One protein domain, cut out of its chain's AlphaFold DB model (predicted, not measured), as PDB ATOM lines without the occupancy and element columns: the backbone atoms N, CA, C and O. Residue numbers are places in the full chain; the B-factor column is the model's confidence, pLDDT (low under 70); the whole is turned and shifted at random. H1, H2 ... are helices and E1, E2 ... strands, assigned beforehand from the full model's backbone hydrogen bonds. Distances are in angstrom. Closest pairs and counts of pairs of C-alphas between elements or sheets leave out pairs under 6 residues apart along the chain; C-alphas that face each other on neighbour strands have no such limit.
ATOM      1  N   VAL A   2      17.858  32.604 -55.304       67.31
ATOM      2  CA  VAL A   2      17.291  33.802 -55.966       67.31
ATOM      3  C   VAL A   2      17.909  35.121 -55.476       67.31
ATOM      4  O   VAL A   2      18.183  35.999 -56.289       67.31
ATOM      5  N   GLU A   3      18.180  35.249 -54.176       65.50
ATOM      6  CA  GLU A   3      18.759  36.476 -53.609       65.50
ATOM      7  C   GLU A   3      20.208  36.716 -54.062       65.50
ATOM      8  O   GLU A   3      20.559  37.825 -54.448       65.50
ATOM      9  N   LEU A   4      21.019  35.654 -54.134       62.38
ATOM     10  CA  LEU A   4      22.395  35.721 -54.645       62.38
ATOM     11  C   LEU A   4      22.430  36.161 -56.115       62.38
ATOM     12  O   LEU A   4      23.208  37.037 -56.479       62.38
ATOM     13  N   LEU A   5      21.540  35.615 -56.950       67.19
ATOM     14  CA  LEU A   5      21.417  36.017 -58.356       67.19
ATOM     15  C   LEU A   5      21.026  37.494 -58.497       67.19
ATOM     16  O   LEU A   5      21.592  38.204 -59.327       67.19
ATOM     17  N   ARG A   6      20.100  37.982 -57.663       71.44
ATOM     18  CA  ARG A   6      19.723  39.404 -57.634       71.44
ATOM     19  C   ARG A   6      20.890  40.298 -57.219       71.44
ATOM     20  O   ARG A   6      21.104  41.328 -57.857       71.44
ATOM     21  N   GLN A   7      21.657  39.890 -56.209       63.16
ATOM     22  CA  GLN A   7      22.846  40.610 -55.758       63.16
ATOM     23  C   GLN A   7      23.908  40.702 -56.863       63.16
ATOM     24  O   GLN A   7      24.413  41.791 -57.133       63.16
ATOM     25  N   THR A   8      24.192  39.602 -57.570       67.50
ATOM     26  CA  THR A   8      25.140  39.600 -58.698       67.50
ATOM     27  C   THR A   8      24.676  40.518 -59.830       67.50
ATOM     28  O   THR A   8      25.469  41.302 -60.347       67.50
ATOM     29  N   VAL A   9      23.390  40.482 -60.191       72.44
ATOM     30  CA  VAL A   9      22.828  41.364 -61.229       72.44
ATOM     31  C   VAL A   9      22.946  42.842 -60.837       72.44
ATOM     32  O   VAL A   9      23.284  43.667 -61.682       72.44
ATOM     33  N   GLN A  10      22.736  43.198 -59.565       66.88
ATOM     34  CA  GLN A  10      22.898  44.581 -59.096       66.88
ATOM     35  C   GLN A  10      24.334  45.098 -59.242       66.88
ATOM     36  O   GLN A  10      24.513  46.245 -59.648       66.88
ATOM     37  N   VAL A  11      25.349  44.265 -58.974       63.88
ATOM     38  CA  VAL A  11      26.760  44.632 -59.202       63.88
ATOM     39  C   VAL A  11      26.991  44.985 -60.671       63.88
ATOM     40  O   VAL A  11      27.567  46.030 -60.971       63.88
ATOM     41  N   TRP A  12      26.470  44.174 -61.594       62.72
ATOM     42  CA  TRP A  12      26.578  44.450 -63.027       62.72
ATOM     43  C   TRP A  12      25.848  45.726 -63.442       62.72
ATOM     44  O   TRP A  12      26.374  46.491 -64.245       62.72
ATOM     45  N   VAL A  13      24.687  46.027 -62.859       65.56
ATOM     46  CA  VAL A  13      23.986  47.296 -63.116       65.56
ATOM     47  C   VAL A  13      24.839  48.504 -62.705       65.56
ATOM     48  O   VAL A  13      24.859  49.493 -63.435       65.56
ATOM     49  N   TYR A  14      25.584  48.430 -61.594       58.91
ATOM     50  CA  TYR A  14      26.500  49.507 -61.191       58.91
ATOM     51  C   TYR A  14      27.676  49.690 -62.155       58.91
ATOM     52  O   TYR A  14      28.098  50.820 -62.389       58.91
ATOM     53  N   VAL A  15      28.190  48.600 -62.726       61.75
ATOM     54  CA  VAL A  15      29.320  48.634 -63.668       61.75
ATOM     55  C   VAL A  15      28.886  49.110 -65.061       61.75
ATOM     56  O   VAL A  15      29.619  49.844 -65.719       61.75
ATOM     57  N   VAL A  16      27.694  48.714 -65.518       58.38
ATOM     58  CA  VAL A  16      27.267  48.848 -66.925       58.38
ATOM     59  C   VAL A  16      26.407  50.099 -67.180       58.38
ATOM     60  O   VAL A  16      26.206  50.475 -68.332       58.38
ATOM     61  N   ALA A  17      25.930  50.798 -66.140       56.75
ATOM     62  CA  ALA A  17      25.128  52.024 -66.272       56.75
ATOM     63  C   ALA A  17      25.909  53.307 -65.878       56.75
ATOM     64  O   ALA A  17      25.661  53.883 -64.814       56.75
ATOM     65  N   PRO A  18      26.811  53.827 -66.739       48.72
ATOM     66  CA  PRO A  18      27.672  54.978 -66.436       48.72
ATOM     67  C   PRO A  18      26.927  56.325 -66.325       48.72
ATOM     68  O   PRO A  18      27.486  57.305 -65.835       48.72
ATOM     69  N   SER A  19      25.659  56.403 -66.747       49.59
ATOM     70  CA  SER A  19      24.853  57.637 -66.724       49.59
ATOM     71  C   SER A  19      24.340  58.027 -65.333       49.59
ATOM     72  O   SER A  19      23.922  59.167 -65.121       49.59
ATOM     73  N   ARG A  20      24.426  57.131 -64.344       52.09
ATOM     74  CA  ARG A  20      24.276  57.478 -62.929       52.09
ATOM     75  C   ARG A  20      25.674  57.579 -62.348       52.09
ATOM     76  O   ARG A  20      26.205  56.566 -61.910       52.09
ATOM     77  N   ARG A  21      26.276  58.778 -62.333       52.66
ATOM     78  CA  ARG A  21      27.480  59.039 -61.521       52.66
ATOM     79  C   ARG A  21      27.183  58.539 -60.110       52.66
ATOM     80  O   ARG A  21      26.464  59.206 -59.363       52.66
ATOM     81  N   CYS A  22      27.649  57.339 -59.778       59.09
ATOM     82  CA  CYS A  22      27.435  56.747 -58.475       59.09
ATOM     83  C   CYS A  22      28.219  57.617 -57.508       59.09
ATOM     84  O   CYS A  22      29.436  57.503 -57.412       59.09
ATOM     85  N   ARG A  23      27.535  58.565 -56.858       70.38
ATOM     86  CA  ARG A  23      28.124  59.321 -55.760       70.38
ATOM     87  C   ARG A  23      28.512  58.292 -54.718       70.38
ATOM     88  O   ARG A  23      27.634  57.623 -54.171       70.38
ATOM     89  N   SER A  24      29.811  58.136 -54.531       76.75
ATOM     90  CA  SER A  24      30.340  57.315 -53.472       76.75
ATOM     91  C   SER A  24      30.493  58.153 -52.216       76.75
ATOM     92  O   SER A  24      30.791  59.348 -52.272       76.75
ATOM     93  N   THR A  25      30.223  57.539 -51.074       85.88
ATOM     94  CA  THR A  25      30.331  58.194 -49.774       85.88
ATOM     95  C   THR A  25      30.961  57.229 -48.797       85.88
ATOM     96  O   THR A  25      30.562  56.067 -48.727       85.88
ATOM     97  N   ILE A  26      31.924  57.720 -48.024       88.81
ATOM     98  CA  ILE A  26      32.352  57.033 -46.811       88.81
ATOM     99  C   ILE A  26      31.332  57.384 -45.732       88.81
ATOM    100  O   ILE A  26      30.915  58.537 -45.608       88.81
ATOM    101  N   SER A  27      30.839  56.386 -45.019       87.19
ATOM    102  CA  SER A  27      29.816  56.566 -43.997       87.19
ATOM    103  C   SER A  27      30.055  55.611 -42.846       87.19
ATOM    104  O   SER A  27      30.505  54.485 -43.043       87.19
ATOM    105  N   GLU A  28      29.735  56.076 -41.650       90.56
ATOM    106  CA  GLU A  28      29.818  55.283 -40.435       90.56
ATOM    107  C   GLU A  28      28.449  54.667 -40.120       90.56
ATOM    108  O   GLU A  28      27.406  55.325 -40.221       90.56
ATOM    109  N   VAL A  29      28.449  53.381 -39.780       88.31
ATOM    110  CA  VAL A  29      27.274  52.633 -39.334       88.31
ATOM    111  C   VAL A  29      27.435  52.361 -37.848       88.31
ATOM    112  O   VAL A  29      28.272  51.555 -37.452       88.31
ATOM    113  N   MET A  30      26.626  53.039 -37.037       90.38
ATOM    114  CA  MET A  30      26.586  52.824 -35.591       90.38
ATOM    115  C   MET A  30      25.941  51.477 -35.274       90.38
ATOM    116  O   MET A  30      24.900  51.136 -35.843       90.38
ATOM    117  N   LEU A  31      26.559  50.734 -34.362       88.56
ATOM    118  CA  LEU A  31      26.020  49.497 -33.812       88.56
ATOM    119  C   LEU A  31      25.330  49.784 -32.469       88.56
ATOM    120  O   LEU A  31      25.745  50.702 -31.763       88.56
ATOM    121  N   PRO A  32      24.293  49.013 -32.104       85.38
ATOM    122  CA  PRO A  32      23.688  49.088 -30.780       85.38
ATOM    123  C   PRO A  32      24.697  48.827 -29.658       85.38
ATOM    124  O   PRO A  32      25.585  47.981 -29.798       85.38
ATOM    125  N   ASP A  33      24.506  49.511 -28.531       86.56
ATOM    126  CA  ASP A  33      25.268  49.262 -27.311       86.56
ATOM    127  C   ASP A  33      24.860  47.913 -26.705       86.56
ATOM    128  O   ASP A  33      23.726  47.712 -26.267       86.56
ATOM    129  N   GLU A  34      25.805  46.976 -26.674       85.44
ATOM    130  CA  GLU A  34      25.621  45.630 -26.139       85.44
ATOM    131  C   GLU A  34      26.780  45.254 -25.197       85.44
ATOM    132  O   GLU A  34      27.880  45.806 -25.303       85.44
ATOM    133  N   PRO A  35      26.588  44.282 -24.282       87.56
ATOM    134  CA  PRO A  35      27.678  43.747 -23.473       87.56
ATOM    135  C   PRO A  35      28.829  43.230 -24.347       87.56
ATOM    136  O   PRO A  35      28.591  42.587 -25.370       87.56
ATOM    137  N   VAL A  36      30.074  43.437 -23.903       83.75
ATOM    138  CA  VAL A  36      31.320  43.128 -24.641       83.75
ATOM    139  C   VAL A  36      31.303  41.810 -25.444       83.75
ATOM    140  O   VAL A  36      31.647  41.855 -26.629       83.75
ATOM    141  N   PRO A  37      30.906  40.644 -24.887       79.06
ATOM    142  CA  PRO A  37      30.905  39.397 -25.657       79.06
ATOM    143  C   PRO A  37      29.881  39.383 -26.804       79.06
ATOM    144  O   PRO A  37      30.148  38.803 -27.855       79.06
ATOM    145  N   VAL A  38      28.732  40.041 -26.633       87.19
ATOM    146  CA  VAL A  38      27.676  40.124 -27.654       87.19
ATOM    147  C   VAL A  38      28.050  41.161 -28.716       87.19
ATOM    148  O   VAL A  38      27.948  40.884 -29.910       87.19
ATOM    149  N   ALA A  39      28.632  42.286 -28.289       87.56
ATOM    150  CA  ALA A  39      29.091  43.352 -29.173       87.56
ATOM    151  C   ALA A  39      30.111  42.859 -30.214       87.56
ATOM    152  O   ALA A  39      30.045  43.245 -31.381       87.56
ATOM    153  N   ALA A  40      31.035  41.968 -29.828       87.62
ATOM    154  CA  ALA A  40      31.999  41.384 -30.761       87.62
ATOM    155  C   ALA A  40      31.318  40.519 -31.839       87.62
ATOM    156  O   ALA A  40      31.626  40.651 -33.026       87.62
ATOM    157  N   ALA A  41      30.366  39.669 -31.442       88.88
ATOM    158  CA  ALA A  41      29.615  38.820 -32.366       88.88
ATOM    159  C   ALA A  41      28.715  39.645 -33.297       88.88
ATOM    160  O   ALA A  41      28.707  39.421 -34.510       88.88
ATOM    161  N   ARG A  42      28.012  40.649 -32.757       89.31
ATOM    162  CA  ARG A  42      27.189  41.569 -33.547       89.31
ATOM    163  C   ARG A  42      28.032  42.359 -34.541       89.31
ATOM    164  O   ARG A  42      27.635  42.479 -35.697       89.31
ATOM    165  N   ARG A  43      29.217  42.829 -34.142       89.31
ATOM    166  CA  ARG A  43      30.152  43.507 -35.050       89.31
ATOM    167  C   ARG A  43      30.601  42.595 -36.186       89.31
ATOM    168  O   ARG A  43      30.570  43.009 -37.339       89.31
ATOM    169  N   ALA A  44      30.957  41.346 -35.891       90.75
ATOM    170  CA  ALA A  44      31.324  40.379 -36.923       90.75
ATOM    171  C   ALA A  44      30.166  40.131 -37.911       90.75
ATOM    172  O   ALA A  44      30.370  40.171 -39.125       90.75
ATOM    173  N   ALA A  45      28.943  39.952 -37.405       90.81
ATOM    174  CA  ALA A  45      27.748  39.791 -38.232       90.81
ATOM    175  C   ALA A  45      27.451  41.033 -39.091       90.81
ATOM    176  O   ALA A  45      27.176  40.903 -40.283       90.81
ATOM    177  N   ALA A  46      27.560  42.233 -38.513       89.44
ATOM    178  CA  ALA A  46      27.392  43.499 -39.216       89.44
ATOM    179  C   ALA A  46      28.412  43.659 -40.348       89.44
ATOM    180  O   ALA A  46      28.035  43.939 -41.485       89.44
ATOM    181  N   THR A  47      29.689  43.410 -40.062       92.00
ATOM    182  CA  THR A  47      30.770  43.450 -41.050       92.00
ATOM    183  C   THR A  47      30.514  42.470 -42.192       92.00
ATOM    184  O   THR A  47      30.609  42.862 -43.353       92.00
ATOM    185  N   LEU A  48      30.122  41.225 -41.901       89.81
ATOM    186  CA  LEU A  48      29.803  40.237 -42.938       89.81
ATOM    187  C   LEU A  48      28.595  40.653 -43.786       89.81
ATOM    188  O   LEU A  48      28.644  40.555 -45.014       89.81
ATOM    189  N   ALA A  49      27.524  41.150 -43.164       88.69
ATOM    190  CA  ALA A  49      26.337  41.611 -43.877       88.69
ATOM    191  C   ALA A  49      26.653  42.796 -44.807       88.69
ATOM    192  O   ALA A  49      26.211  42.823 -45.955       88.69
ATOM    193  N   LEU A  50      27.458  43.755 -44.343       86.44
ATOM    194  CA  LEU A  50      27.875  44.919 -45.128       86.44
ATOM    195  C   LEU A  50      28.863  44.540 -46.238       86.44
ATOM    196  O   LEU A  50      28.715  45.000 -47.366       86.44
ATOM    197  N   ALA A  51      29.832  43.667 -45.964       86.75
ATOM    198  CA  ALA A  51      30.813  43.227 -46.958       86.75
ATOM    199  C   ALA A  51      30.188  42.394 -48.090       86.75
ATOM    200  O   ALA A  51      30.707  42.369 -49.202       86.75
ATOM    201  N   THR A  52      29.067  41.720 -47.820       82.75
ATOM    202  CA  THR A  52      28.325  40.928 -48.814       82.75
ATOM    203  C   THR A  52      27.186  41.704 -49.478       82.75
ATOM    204  O   THR A  52      26.536  41.186 -50.385       82.75
ATOM    205  N   THR A  53      26.943  42.951 -49.068       79.56
ATOM    206  CA  THR A  53      25.931  43.803 -49.691       79.56
ATOM    207  C   THR A  53      26.514  44.460 -50.952       79.56
ATOM    208  O   THR A  53      27.546  45.128 -50.889       79.56
ATOM    209  N   PRO A  54      25.878  44.306 -52.129       77.50
ATOM    210  CA  PRO A  54      26.331  44.974 -53.344       77.50
ATOM    211  C   PRO A  54      26.401  46.494 -53.187       77.50
ATOM    212  O   PRO A  54      25.451  47.130 -52.728       77.50
ATOM    213  N   GLY A  55      27.507  47.085 -53.637       78.12
ATOM    214  CA  GLY A  55      27.715  48.530 -53.559       78.12
ATOM    215  C   GLY A  55      28.173  49.020 -52.184       78.12
ATOM    216  O   GLY A  55      28.182  50.228 -51.965       78.12
ATOM    217  N   THR A  56      28.577  48.132 -51.274       82.50
ATOM    218  CA  THR A  56      29.254  48.498 -50.023       82.50
ATOM    219  C   THR A  56      30.573  47.750 -49.867       82.50
ATOM    220  O   THR A  56      30.688  46.583 -50.223       82.50
ATOM    221  N   VAL A  57      31.577  48.432 -49.324       86.62
ATOM    222  CA  VAL A  57      32.872  47.860 -48.937       86.62
ATOM    223  C   VAL A  57      33.146  48.278 -47.500       86.62
ATOM    224  O   VAL A  57      33.032  49.460 -47.179       86.62
ATOM    225  N   VAL A  58      33.495  47.330 -46.635       89.44
ATOM    226  CA  VAL A  58      33.894  47.633 -45.253       89.44
ATOM    227  C   VAL A  58      35.347  48.104 -45.249       89.44
ATOM    228  O   VAL A  58      36.205  47.444 -45.830       89.44
ATOM    229  N   LEU A  59      35.604  49.252 -44.623       90.69
ATOM    230  CA  LEU A  59      36.934  49.859 -44.504       90.69
ATOM    231  C   LEU A  59      37.548  49.608 -43.126       90.69
ATOM    232  O   LEU A  59      38.727  49.283 -43.034       90.69
ATOM    233  N   ASP A  60      36.747  49.775 -42.073       90.94
ATOM    234  CA  ASP A  60      37.171  49.625 -40.681       90.94
ATOM    235  C   ASP A  60      35.991  49.185 -39.800       90.94
ATOM    236  O   ASP A  60      34.823  49.364 -40.154       90.94
ATOM    237  N   SER A  61      36.293  48.583 -38.655       89.06
ATOM    238  CA  SER A  61      35.343  47.989 -37.721       89.06
ATOM    239  C   SER A  61      35.792  48.277 -36.282       89.06
ATOM    240  O   SER A  61      36.538  47.500 -35.680       89.06
ATOM    241  N   ALA A  62      35.292  49.376 -35.722       87.00
ATOM    242  CA  ALA A  62      35.582  49.852 -34.374       87.00
ATOM    243  C   ALA A  62      34.620  49.270 -33.322       87.00
ATOM    244  O   ALA A  62      33.702  48.510 -33.627       87.00
ATOM    245  N   ALA A  63      34.826  49.623 -32.047       79.88
ATOM    246  CA  ALA A  63      34.099  49.031 -30.923       79.88
ATOM    247  C   ALA A  63      32.563  49.128 -31.056       79.88
ATOM    248  O   ALA A  63      31.864  48.147 -30.797       79.88
ATOM    249  N   SER A  64      32.058  50.269 -31.516       85.44
ATOM    250  CA  SER A  64      30.628  50.591 -31.617       85.44
ATOM    251  C   SER A  64      30.203  51.024 -33.024       85.44
ATOM    252  O   SER A  64      29.085  51.503 -33.212       85.44
ATOM    253  N   SER A  65      31.071  50.873 -34.028       89.12
ATOM    254  CA  SER A  65      30.770  51.313 -35.388       89.12
ATOM    255  C   SER A  65      31.517  50.532 -36.465       89.12
ATOM    256  O   SER A  65      32.549  49.907 -36.222       89.12
ATOM    257  N   VAL A  66      30.969  50.560 -37.679       90.44
ATOM    258  CA  VAL A  66      31.592  50.009 -38.886       90.44
ATOM    259  C   VAL A  66      31.668  51.108 -39.937       90.44
ATOM    260  O   VAL A  66      30.652  51.702 -40.305       90.44
ATOM    261  N   LEU A  67      32.870  51.375 -40.439       92.25
ATOM    262  CA  LEU A  67      33.106  52.341 -41.502       92.25
ATOM    263  C   LEU A  67      32.953  51.649 -42.856       92.25
ATOM    264  O   LEU A  67      33.626  50.656 -43.139       92.25
ATOM    265  N   ILE A  68      32.096  52.193 -43.714       90.31
ATOM    266  CA  ILE A  68      31.844  51.648 -45.046       90.31
ATOM    267  C   ILE A  68      32.078  52.682 -46.138       90.31
ATOM    268  O   ILE A  68      31.771  53.862 -45.994       90.31
ATOM    269  N   HIS A  69      32.560  52.209 -47.278       87.00
ATOM    270  CA  HIS A  69      32.455  52.904 -48.547       87.00
ATOM    271  C   HIS A  69      31.196  52.423 -49.265       87.00
ATOM    272  O   HIS A  69      31.085  51.241 -49.587       87.00
ATOM    273  N   ARG A  70      30.254  53.327 -49.544       83.12
ATOM    274  CA  ARG A  70      29.063  53.023 -50.342       83.12
ATOM    275  C   ARG A  70      29.205  53.590 -51.746       83.12
ATOM    276  O   ARG A  70      29.582  54.744 -51.915       83.12
ATOM    277  N   VAL A  71      28.808  52.805 -52.738       77.75
ATOM    278  CA  VAL A  71      28.625  53.194 -54.133       77.75
ATOM    279  C   VAL A  71      27.122  53.390 -54.369       77.75
ATOM    280  O   VAL A  71      26.376  52.425 -54.501       77.75
ATOM    281  N   GLY A  72      26.649  54.645 -54.379       71.31
ATOM    282  CA  GLY A  72      25.231  54.987 -54.563       71.31
ATOM    283  C   GLY A  72      24.605  55.760 -53.392       71.31
ATOM    284  O   GLY A  72      25.186  55.911 -52.324       71.31
ATOM    285  N   GLN A  73      23.395  56.293 -53.597       62.72
ATOM    286  CA  GLN A  73      22.790  57.305 -52.711       62.72
ATOM    287  C   GLN A  73      21.978  56.753 -51.520       62.72
ATOM    288  O   GLN A  73      21.760  57.494 -50.567       62.72
ATOM    289  N   ARG A  74      21.491  55.501 -51.546       65.50
ATOM    290  CA  ARG A  74      20.543  54.982 -50.532       65.50
ATOM    291  C   ARG A  74      21.061  53.719 -49.826       65.50
ATOM    292  O   ARG A  74      21.692  52.907 -50.499       65.50
ATOM    293  N   PRO A  75      20.788  53.540 -48.516       63.97
ATOM    294  CA  PRO A  75      21.128  52.316 -47.792       63.97
ATOM    295  C   PRO A  75      20.393  51.107 -48.371       63.97
ATOM    296  O   PRO A  75      19.207  51.195 -48.697       63.97
ATOM    297  N   GLY A  76      21.085  49.973 -48.466       67.19
ATOM    298  CA  GLY A  76      20.459  48.696 -48.807       67.19
ATOM    299  C   GLY A  76      19.592  48.149 -47.665       67.19
ATOM    300  O   GLY A  76      19.660  48.615 -46.524       67.19
ATOM    301  N   ALA A  77      18.789  47.120 -47.955       69.00
ATOM    302  CA  ALA A  77      17.960  46.453 -46.945       69.00
ATOM    303  C   ALA A  77      18.808  45.836 -45.817       69.00
ATOM    304  O   ALA A  77      18.478  45.995 -44.644       69.00
ATOM    305  N   LEU A  78      19.929  45.201 -46.173       61.97
ATOM    306  CA  LEU A  78      20.865  44.604 -45.217       61.97
ATOM    307  C   LEU A  78      21.587  45.660 -44.376       61.97
ATOM    308  O   LEU A  78      21.654  45.519 -43.161       61.97
ATOM    309  N   GLU A  79      22.029  46.768 -44.975       65.69
ATOM    310  CA  GLU A  79      22.595  47.881 -44.202       65.69
ATOM    311  C   GLU A  79      21.574  48.461 -43.208       65.69
ATOM    312  O   GLU A  79      21.902  48.762 -42.064       65.69
ATOM    313  N   SER A  80      20.313  48.586 -43.624       73.81
ATOM    314  CA  SER A  80      19.243  49.070 -42.746       73.81
ATOM    315  C   SER A  80      18.953  48.106 -41.593       73.81
ATOM    316  O   SER A  80      18.547  48.553 -40.525       73.81
ATOM    317  N   ALA A  81      19.153  46.801 -41.799       72.25
ATOM    318  CA  ALA A  81      19.007  45.786 -40.761       72.25
ATOM    319  C   ALA A  81      20.155  45.830 -39.741       72.25
ATOM    320  O   ALA A  81      19.905  45.626 -38.563       72.25
ATOM    321  N   VAL A  82      21.379  46.163 -40.167       68.38
ATOM    322  CA  VAL A  82      22.536  46.320 -39.264       68.38
ATOM    323  C   VAL A  82      22.348  47.472 -38.269       68.38
ATOM    324  O   VAL A  82      22.856  47.410 -37.154       68.38
ATOM    325  N   ARG A  83      21.599  48.511 -38.656       70.19
ATOM    326  CA  ARG A  83      21.295  49.670 -37.798       70.19
ATOM    327  C   ARG A  83      20.220  49.402 -36.734       70.19
ATOM    328  O   ARG A  83      19.972  50.294 -35.927       70.19
ATOM    329  N   ARG A  84      19.530  48.259 -36.785       62.66
ATOM    330  CA  ARG A  84      18.468  47.878 -35.837       62.66
ATOM    331  C   ARG A  84      18.979  46.868 -34.814       62.66
ATOM    332  O   ARG A  84      18.435  46.888 -33.697       62.66
TER     333      ARG A  84
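What this domain is: This is residues 2 to 84 of the 84 residues of an uncharacterized protein of Mycolicibacter senuensis (UniProt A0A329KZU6). A strongly twisted three-stranded sheet has the long helix H2 over one face, with short H3 beside H2; H1 lies off one end, apart from both helices. The printed part has 83 residues, class mixed, ordered H1 E1 H2 E2 E3 H3. The antiparallel sheet runs E1 E3 E2. It is only just compact, close to loose: radius of gyration of the C-alphas 13.7 A, spans 45 by 28 by 18 A.

Where its parts are: E1 is residues 24 to 30, E3 65 to 71, E2 56 to 61. H2, residues 36 to 51, spans 22.3 A; H1, residues 2 to 16, spans 21.1 A from C-alpha 2 at (17.291, 33.802, -55.966). H3, residues 77 to 82, ends at C-alpha (22.536, 46.320, -39.264).

How they stand to each other: Inner E3 pairs with E1 (N 27 and O 68, 2.9 A) and, as a hairpin, with E2 (N 69 and O 57, 2.8 A). E1, H2, E2 form a split strand-helix-strand unit, two same-way strands joined through a helix, E3 between them, crossover right-handed. Making two layers, a helix on one sheet face, H2 runs along the strands, height 9.4 A. H2, by residues 46 to 50 alone, touches H3, closest C-alphas Ala 46 and Val 82, 5.6 A, at a shallow tilt of 19 degrees, opposite ways. H3 only grazes the sheet. Every O i to N i+4 pair is within hydrogen-bond range in H1 and H3, 11 of 12 in H2.

The domain as a whole: The printed part has no cut and no long link. Mean pLDDT is 77.1; 28 residues are under 70, among them 10 to 22.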